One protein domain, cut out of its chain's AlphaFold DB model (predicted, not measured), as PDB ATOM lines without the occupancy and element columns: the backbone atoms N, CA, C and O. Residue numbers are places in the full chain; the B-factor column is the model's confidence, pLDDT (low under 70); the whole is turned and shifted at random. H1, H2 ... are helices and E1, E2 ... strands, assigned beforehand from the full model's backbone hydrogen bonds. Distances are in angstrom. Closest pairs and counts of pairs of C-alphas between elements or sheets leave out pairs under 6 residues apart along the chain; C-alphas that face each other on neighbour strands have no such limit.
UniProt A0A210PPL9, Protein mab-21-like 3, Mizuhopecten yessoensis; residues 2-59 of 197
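What this domain is: This is residues 2 to 59 of the 197 residues of the protein "Protein mab-21-like 3" of Mizuhopecten yessoensis (UniProt A0A210PPL9). A small antiparallel sheet, E1-E2-E3, makes one end; H1 and H2 lie side by side toward the other. The printed part has 58 residues with two named helices and three named strands, mixed in class. It is only just loose, close to compact: radius of gyration of the C-alphas 12.7 A, spans 40 by 24 by 14 A.

Where its parts are: E1, residues 3 to 6, begins at C-alpha 3 (-16.871, -14.042, -9.873). H1 is 24 to 33, E2 35 to 40, 15.4 A long, E3 44 to 48; H2, 50 to 57, ends at C-alpha 57 (-31.278, 2.898, -11.345).

How they stand to each other: Across E1 and E2, N 6 and O 35 are 2.8 A apart; in the hairpin E2 and E3, N 48 and O 36 are 2.7 A apart. H1 and H2 touch, opposite ways at a shallow tilt of 17 degrees, closest at C-alphas 30 and 52, 5.2 A. H2 only grazes the sheet. In both helices every O i to N i+4 pair is within hydrogen-bond range.

The domain as a whole: The E1 to H1 link is long; the printed part has no cut and no pLDDT under 70.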
ATOM      1  N   ILE A   2     -18.142 -17.965  -7.642       72.69
ATOM      2  CA  ILE A   2     -16.883 -17.492  -8.231       72.69
ATOM      3  C   ILE A   2     -17.262 -16.378  -9.201       72.69
ATOM      4  O   ILE A   2     -18.089 -16.606 -10.087       72.69
ATOM      5  N   GLU A   3     -16.700 -15.192  -8.992       79.81
ATOM      6  CA  GLU A   3     -16.871 -14.042  -9.873       79.81
ATOM      7  C   GLU A   3     -15.508 -13.450 -10.235       79.81
ATOM      8  O   GLU A   3     -14.588 -13.441  -9.414       79.81
ATOM      9  N   SER A   4     -15.378 -12.975 -11.469       85.00
ATOM     10  CA  SER A   4     -14.268 -12.133 -11.916       85.00
ATOM     11  C   SER A   4     -14.826 -10.828 -12.472       85.00
ATOM     12  O   SER A   4     -15.965 -10.774 -12.936       85.00
ATOM     13  N   GLN A   5     -14.045  -9.756 -12.395       88.31
ATOM     14  CA  GLN A   5     -14.421  -8.468 -12.964       88.31
ATOM     15  C   GLN A   5     -13.758  -8.322 -14.332       88.31
ATOM     16  O   GLN A   5     -12.550  -8.523 -14.459       88.31
ATOM     17  N   VAL A   6     -14.549  -7.971 -15.338       88.69
ATOM     18  CA  VAL A   6     -14.100  -7.682 -16.701       88.69
ATOM     19  C   VAL A   6     -14.445  -6.243 -17.072       88.69
ATOM     20  O   VAL A   6     -15.325  -5.610 -16.472       88.69
ATOM     21  N   GLU A   7     -13.718  -5.702 -18.043       90.50
ATOM     22  CA  GLU A   7     -13.946  -4.344 -18.519       90.50
ATOM     23  C   GLU A   7     -15.283  -4.223 -19.261       90.50
ATOM     24  O   GLU A   7     -15.908  -5.201 -19.680       90.50
ATOM     25  N   PHE A   8     -15.768  -2.988 -19.380       91.62
ATOM     26  CA  PHE A   8     -16.967  -2.706 -20.153       91.62
ATOM     27  C   PHE A   8     -16.598  -2.601 -21.638       91.62
ATOM     28  O   PHE A   8     -16.205  -1.531 -22.113       91.62
ATOM     29  N   GLU A   9     -16.727  -3.712 -22.355       91.25
ATOM     30  CA  GLU A   9     -16.240  -3.860 -23.726       91.25
ATOM     31  C   GLU A   9     -17.060  -3.076 -24.773       91.25
ATOM     32  O   GLU A   9     -18.276  -2.897 -24.626       91.25
ATOM     33  N   PRO A  10     -16.440  -2.622 -25.882       89.25
ATOM     34  CA  PRO A  10     -17.147  -1.954 -26.980       89.25
ATOM     35  C   PRO A  10     -18.201  -2.824 -27.685       89.25
ATOM     36  O   PRO A  10     -19.196  -2.292 -28.176       89.25
ATOM     37  N   GLU A  11     -18.010  -4.146 -27.714       92.69
ATOM     38  CA  GLU A  11     -18.916  -5.137 -28.331       92.69
ATOM     39  C   GLU A  11     -20.290  -5.231 -27.653       92.69
ATOM     40  O   GLU A  11     -21.256  -5.746 -28.215       92.69
ATOM     41  N   PHE A  12     -20.399  -4.679 -26.446       94.06
ATOM     42  CA  PHE A  12     -21.661  -4.522 -25.736       94.06
ATOM     43  C   PHE A  12     -22.558  -3.454 -26.387       94.06
ATOM     44  O   PHE A  12     -23.748  -3.360 -26.079       94.06
ATOM     45  N   HIS A  13     -22.000  -2.636 -27.288       93.19
ATOM     46  CA  HIS A  13     -22.682  -1.558 -28.012       93.19
ATOM     47  C   HIS A  13     -23.437  -0.583 -27.093       93.19
ATOM     48  O   HIS A  13     -24.405   0.062 -27.493       93.19
ATOM     49  N   TRP A  14     -22.983  -0.455 -25.840       95.56
ATOM     50  CA  TRP A  14     -23.526   0.450 -24.838       95.56
ATOM     51  C   TRP A  14     -22.466   1.495 -24.440       95.56
ATOM     52  O   TRP A  14     -21.330   1.148 -24.105       95.56
ATOM     53  N   PRO A  15     -22.802   2.794 -24.419       93.69
ATOM     54  CA  PRO A  15     -24.085   3.385 -24.793       93.69
ATOM     55  C   PRO A  15     -24.308   3.446 -26.316       93.69
ATOM     56  O   PRO A  15     -23.341   3.537 -27.071       93.69
ATOM     57  N   ARG A  16     -25.571   3.511 -26.752       92.75
ATOM     58  CA  ARG A  16     -25.904   3.781 -28.157       92.75
ATOM     59  C   ARG A  16     -25.596   5.233 -28.554       92.75
ATOM     60  O   ARG A  16     -25.678   6.139 -27.712       92.75
ATOM     61  N   PRO A  17     -25.201   5.466 -29.820       88.38
ATOM     62  CA  PRO A  17     -24.903   6.801 -30.327       88.38
ATOM     63  C   PRO A  17     -26.171   7.661 -30.378       88.38
ATOM     64  O   PRO A  17     -27.265   7.144 -30.571       88.38
ATOM     65  N   ASN A  18     -26.011   8.980 -30.250       86.44
ATOM     66  CA  ASN A  18     -27.091   9.977 -30.356       86.44
ATOM     67  C   ASN A  18     -28.226   9.855 -29.326       86.44
ATOM     68  O   ASN A  18     -29.267  10.482 -29.495       86.44
ATOM     69  N   ILE A  19     -28.027   9.086 -28.257       89.06
ATOM     70  CA  ILE A  19     -28.945   9.058 -27.119       89.06
ATOM     71  C   ILE A  19     -28.342   9.875 -25.983       89.06
ATOM     72  O   ILE A  19     -27.166   9.687 -25.665       89.06
ATOM     73  N   ASP A  20     -29.150  10.705 -25.322       88.62
ATOM     74  CA  ASP A  20     -28.754  11.544 -24.181       88.62
ATOM     75  C   ASP A  20     -29.008  10.900 -22.807       88.62
ATOM     76  O   ASP A  20     -28.460  11.356 -21.801       88.62
ATOM     77  N   TRP A  21     -29.719   9.766 -22.757       94.12
ATOM     78  CA  TRP A  21     -29.929   8.987 -21.533       94.12
ATOM     79  C   TRP A  21     -29.058   7.715 -21.459       94.12
ATOM     80  O   TRP A  21     -28.907   7.006 -22.449       94.12
ATOM     81  N   PRO A  22     -28.453   7.395 -20.303       95.50
ATOM     82  CA  PRO A  22     -28.359   8.235 -19.111       95.50
ATOM     83  C   PRO A  22     -27.336   9.370 -19.315       95.50
ATOM     84  O   PRO A  22     -26.662   9.428 -20.345       95.50
ATOM     85  N   SER A  23     -27.166  10.258 -18.332       94.56
ATOM     86  CA  SER A  23     -26.185  11.352 -18.424       94.56
ATOM     87  C   SER A  23     -24.758  10.843 -18.684       94.56
ATOM     88  O   SER A  23     -24.392   9.730 -18.296       94.56
ATOM     89  N   LYS A  24     -23.902  11.672 -19.300       95.12
ATOM     90  CA  LYS A  24     -22.490  11.317 -19.556       95.12
ATOM     91  C   LYS A  24     -21.760  10.874 -18.281       95.12
ATOM     92  O   LYS A  24     -21.019   9.897 -18.316       95.12
ATOM     93  N   GLN A  25     -22.021  11.541 -17.154       95.44
ATOM     94  CA  GLN A  25     -21.461  11.171 -15.852       95.44
ATOM     95  C   GLN A  25     -21.882   9.758 -15.433       95.44
ATOM     96  O   GLN A  25     -21.033   8.952 -15.056       95.44
ATOM     97  N   LYS A  26     -23.176   9.437 -15.552       96.31
ATOM     98  CA  LYS A  26     -23.713   8.112 -15.228       96.31
ATOM     99  C   LYS A  26     -23.129   7.032 -16.150       96.31
ATOM    100  O   LYS A  26     -22.777   5.957 -15.676       96.31
ATOM    101  N   ARG A  27     -22.921   7.329 -17.441       96.06
ATOM    102  CA  ARG A  27     -22.235   6.412 -18.376       96.06
ATOM    103  C   ARG A  27     -20.799   6.125 -17.966       96.06
ATOM    104  O   ARG A  27     -20.402   4.963 -17.954       96.06
ATOM    105  N   SER A  28     -20.037   7.158 -17.615       95.62
ATOM    106  CA  SER A  28     -18.659   6.994 -17.143       95.62
ATOM    107  C   SER A  28     -18.592   6.190 -15.843       95.62
ATOM    108  O   SER A  28     -17.726   5.329 -15.712       95.62
ATOM    109  N   ALA A  29     -19.523   6.420 -14.910       96.69
ATOM    110  CA  ALA A  29     -19.622   5.643 -13.676       96.69
ATOM    111  C   ALA A  29     -19.893   4.157 -13.964       96.69
ATOM    112  O   ALA A  29     -19.166   3.300 -13.471       96.69
ATOM    113  N   ILE A  30     -20.863   3.856 -14.832       96.69
ATOM    114  CA  ILE A  30     -21.205   2.485 -15.238       96.69
ATOM    115  C   ILE A  30     -20.018   1.782 -15.909       96.69
ATOM    116  O   ILE A  30     -19.677   0.666 -15.531       96.69
ATOM    117  N   LYS A  31     -19.330   2.443 -16.849       95.38
ATOM    118  CA  LYS A  31     -18.144   1.857 -17.498       95.38
ATOM    119  C   LYS A  31     -17.018   1.565 -16.507       95.38
ATOM    120  O   LYS A  31     -16.355   0.545 -16.636       95.38
ATOM    121  N   LYS A  32     -16.826   2.429 -15.504       94.62
ATOM    122  CA  LYS A  32     -15.824   2.234 -14.446       94.62
ATOM    123  C   LYS A  32     -16.169   1.073 -13.504       94.62
ATOM    124  O   LYS A  32     -15.259   0.458 -12.962       94.62
ATOM    125  N   ILE A  33     -17.456   0.786 -13.292       94.50
ATOM    126  CA  ILE A  33     -17.899  -0.373 -12.503       94.50
ATOM    127  C   ILE A  33     -17.503  -1.684 -13.193       94.50
ATOM    128  O   ILE A  33     -17.125  -2.628 -12.508       94.50
ATOM    129  N   GLY A  34     -17.547  -1.736 -14.525       92.00
ATOM    130  CA  GLY A  34     -17.256  -2.956 -15.278       92.00
ATOM    131  C   GLY A  34     -18.361  -4.007 -15.157       92.00
ATOM    132  O   GLY A  34     -19.457  -3.749 -14.649       92.00
ATOM    133  N   VAL A  35     -18.086  -5.200 -15.669       93.94
ATOM    134  CA  VAL A  35     -19.040  -6.310 -15.737       93.94
ATOM    135  C   VAL A  35     -18.498  -7.471 -14.915       93.94
ATOM    136  O   VAL A  35     -17.295  -7.702 -14.893       93.94
ATOM    137  N   ASN A  36     -19.371  -8.206 -14.229       93.25
ATOM    138  CA  ASN A  36     -18.943  -9.410 -13.520       93.25
ATOM    139  C   ASN A  36     -19.152 -10.619 -14.426       93.25
ATOM    140  O   ASN A  36     -20.242 -10.781 -14.970       93.25
ATOM    141  N   ASP A  37     -18.165 -11.494 -14.536       90.75
ATOM    142  CA  ASP A  37     -18.359 -12.828 -15.085       90.75
ATOM    143  C   ASP A  37     -18.641 -13.801 -13.939       90.75
ATOM    144  O   ASP A  37     -17.891 -13.868 -12.964       90.75
ATOM    145  N   ILE A  38     -19.770 -14.504 -14.010       90.62
ATOM    146  CA  ILE A  38     -20.272 -15.343 -12.921       90.62
ATOM    147  C   ILE A  38     -20.329 -16.796 -13.375       90.62
ATOM    148  O   ILE A  38     -20.995 -17.132 -14.355       90.62
ATOM    149  N   ALA A  39     -19.712 -17.687 -12.602       89.12
ATOM    150  CA  ALA A  39     -19.854 -19.120 -12.813       89.12
ATOM    151  C   ALA A  39     -21.261 -19.599 -12.403       89.12
ATOM    152  O   ALA A  39     -21.687 -19.421 -11.257       89.12
ATOM    153  N   LYS A  40     -21.973 -20.247 -13.331       84.75
ATOM    154  CA  LYS A  40     -23.249 -20.937 -13.095       84.75
ATOM    155  C   LYS A  40     -23.099 -22.446 -13.226       84.75
ATOM    156  O   LYS A  40     -22.308 -22.956 -14.019       84.75
ATOM    157  N   GLU A  41     -23.906 -23.171 -12.461       79.75
ATOM    158  CA  GLU A  41     -24.027 -24.622 -12.585       79.75
ATOM    159  C   GLU A  41     -24.786 -25.002 -13.875       79.75
ATOM    160  O   GLU A  41     -25.752 -24.315 -14.224       79.75
ATOM    161  N   PRO A  42     -24.411 -26.090 -14.578       74.06
ATOM    162  CA  PRO A  42     -23.287 -26.994 -14.327       74.06
ATOM    163  C   PRO A  42     -22.055 -26.631 -15.189       74.06
ATOM    164  O   PRO A  42     -21.725 -27.355 -16.122       74.06
ATOM    165  N   PHE A  43     -21.358 -25.536 -14.854       76.44
ATOM    166  CA  PHE A  43     -20.082 -25.080 -15.442       76.44
ATOM    167  C   PHE A  43     -20.177 -24.278 -16.747       76.44
ATOM    168  O   PHE A  43     -19.565 -24.620 -17.755       76.44
ATOM    169  N   TYR A  44     -20.879 -23.148 -16.709       84.06
ATOM    170  CA  TYR A  44     -20.721 -22.102 -17.723       84.06
ATOM    171  C   TYR A  44     -20.557 -20.729 -17.075       84.06
ATOM    172  O   TYR A  44     -21.022 -20.490 -15.960       84.06
ATOM    173  N   TRP A  45     -19.882 -19.838 -17.787       87.19
ATOM    174  CA  TRP A  45     -19.675 -18.449 -17.399       87.19
ATOM    175  C   TRP A  45     -20.741 -17.567 -18.045       87.19
ATOM    176  O   TRP A  45     -21.280 -17.889 -19.109       87.19
ATOM    177  N   THR A  46     -21.127 -16.498 -17.365       90.00
ATOM    178  CA  THR A  46     -22.165 -15.591 -17.842       90.00
ATOM    179  C   THR A  46     -21.912 -14.194 -17.316       90.00
ATOM    180  O   THR A  46     -21.733 -13.974 -16.116       90.00
ATOM    181  N   LEU A  47     -21.987 -13.238 -18.233       93.19
ATOM    182  CA  LEU A  47     -21.900 -11.833 -17.895       93.19
ATOM    183  C   LEU A  47     -23.084 -11.417 -17.019       93.19
ATOM    184  O   LEU A  47     -24.249 -11.726 -17.285       93.19
ATOM    185  N   SER A  48     -22.766 -10.664 -15.980       93.69
ATOM    186  CA  SER A  48     -23.696 -10.071 -15.043       93.69
ATOM    187  C   SER A  48     -23.466  -8.574 -14.983       93.69
ATOM    188  O   SER A  48     -22.449  -8.080 -14.497       93.69
ATOM    189  N   PHE A  49     -24.483  -7.841 -15.422       96.44
ATOM    190  CA  PHE A  49     -24.516  -6.385 -15.371       96.44
ATOM    191  C   PHE A  49     -25.143  -5.868 -14.070       96.44
ATOM    192  O   PHE A  49     -25.481  -4.695 -13.982       96.44
ATOM    193  N   ALA A  50     -25.323  -6.704 -13.040       95.19
ATOM    194  CA  ALA A  50     -26.098  -6.350 -11.847       95.19
ATOM    195  C   ALA A  50     -25.626  -5.055 -11.155       95.19
ATOM    196  O   ALA A  50     -26.455  -4.234 -10.750       95.19
ATOM    197  N   ALA A  51     -24.311  -4.842 -11.053       95.31
ATOM    198  CA  ALA A  51     -23.741  -3.620 -10.487       95.31
ATOM    199  C   ALA A  51     -23.975  -2.395 -11.395       95.31
ATOM    200  O   ALA A  51     -24.404  -1.348 -10.912       95.31
ATOM    201  N   CYS A  52     -23.798  -2.551 -12.711       97.31
ATOM    202  CA  CYS A  52     -24.116  -1.525 -13.711       97.31
ATOM    203  C   CYS A  52     -25.604  -1.132 -13.687       97.31
ATOM    204  O   CYS A  52     -25.954   0.044 -13.739       97.31
ATOM    205  N   GLU A  53     -26.495  -2.114 -13.573       97.81
ATOM    206  CA  GLU A  53     -27.945  -1.920 -13.494       97.81
ATOM    207  C   GLU A  53     -28.350  -1.199 -12.207       97.81
ATOM    208  O   GLU A  53     -29.273  -0.385 -12.223       97.81
ATOM    209  N   LYS A  54     -27.669  -1.495 -11.091       97.25
ATOM    210  CA  LYS A  54     -27.864  -0.788  -9.823       97.25
ATOM    211  C   LYS A  54     -27.466   0.678  -9.962       97.25
ATOM    212  O   LYS A  54     -28.256   1.534  -9.583       97.25
ATOM    213  N   GLU A  55     -26.302   0.953 -10.544       97.62
ATOM    214  CA  GLU A  55     -25.840   2.319 -10.802       97.62
ATOM    215  C   GLU A  55     -26.802   3.075 -11.726       97.62
ATOM    216  O   GLU A  55     -27.164   4.215 -11.443       97.62
ATOM    217  N   LEU A  56     -27.289   2.431 -12.791       97.44
ATOM    218  CA  LEU A  56     -28.245   3.031 -13.725       97.44
ATOM    219  C   LEU A  56     -29.571   3.428 -13.058       97.44
ATOM    220  O   LEU A  56     -30.157   4.447 -13.414       97.44
ATOM    221  N   LEU A  57     -30.050   2.627 -12.102       96.75
ATOM    222  CA  LEU A  57     -31.278   2.898 -11.345       96.75
ATOM    223  C   LEU A  57     -31.069   3.863 -10.172       96.75
ATOM    224  O   LEU A  57     -32.050   4.366  -9.612       96.75
ATOM    225  N   ASP A  58     -29.824   4.093  -9.768       96.38
ATOM    226  CA  ASP A  58     -29.512   4.986  -8.668       96.38
ATOM    227  C   ASP A  58     -29.843   6.436  -9.043       96.38
ATOM    228  O   ASP A  58     -29.423   6.940 -10.086       96.38
ATOM    229  N   GLY A  59     -30.654   7.086  -8.208       93.12
ATOM    230  CA  GLY A  59     -31.142   8.445  -8.455       93.12
ATOM    231  C   GLY A  59     -32.126   8.612  -9.624       93.12
ATOM    232  O   GLY A  59     -32.518   9.738  -9.894       93.12
TER     233      GLY A  59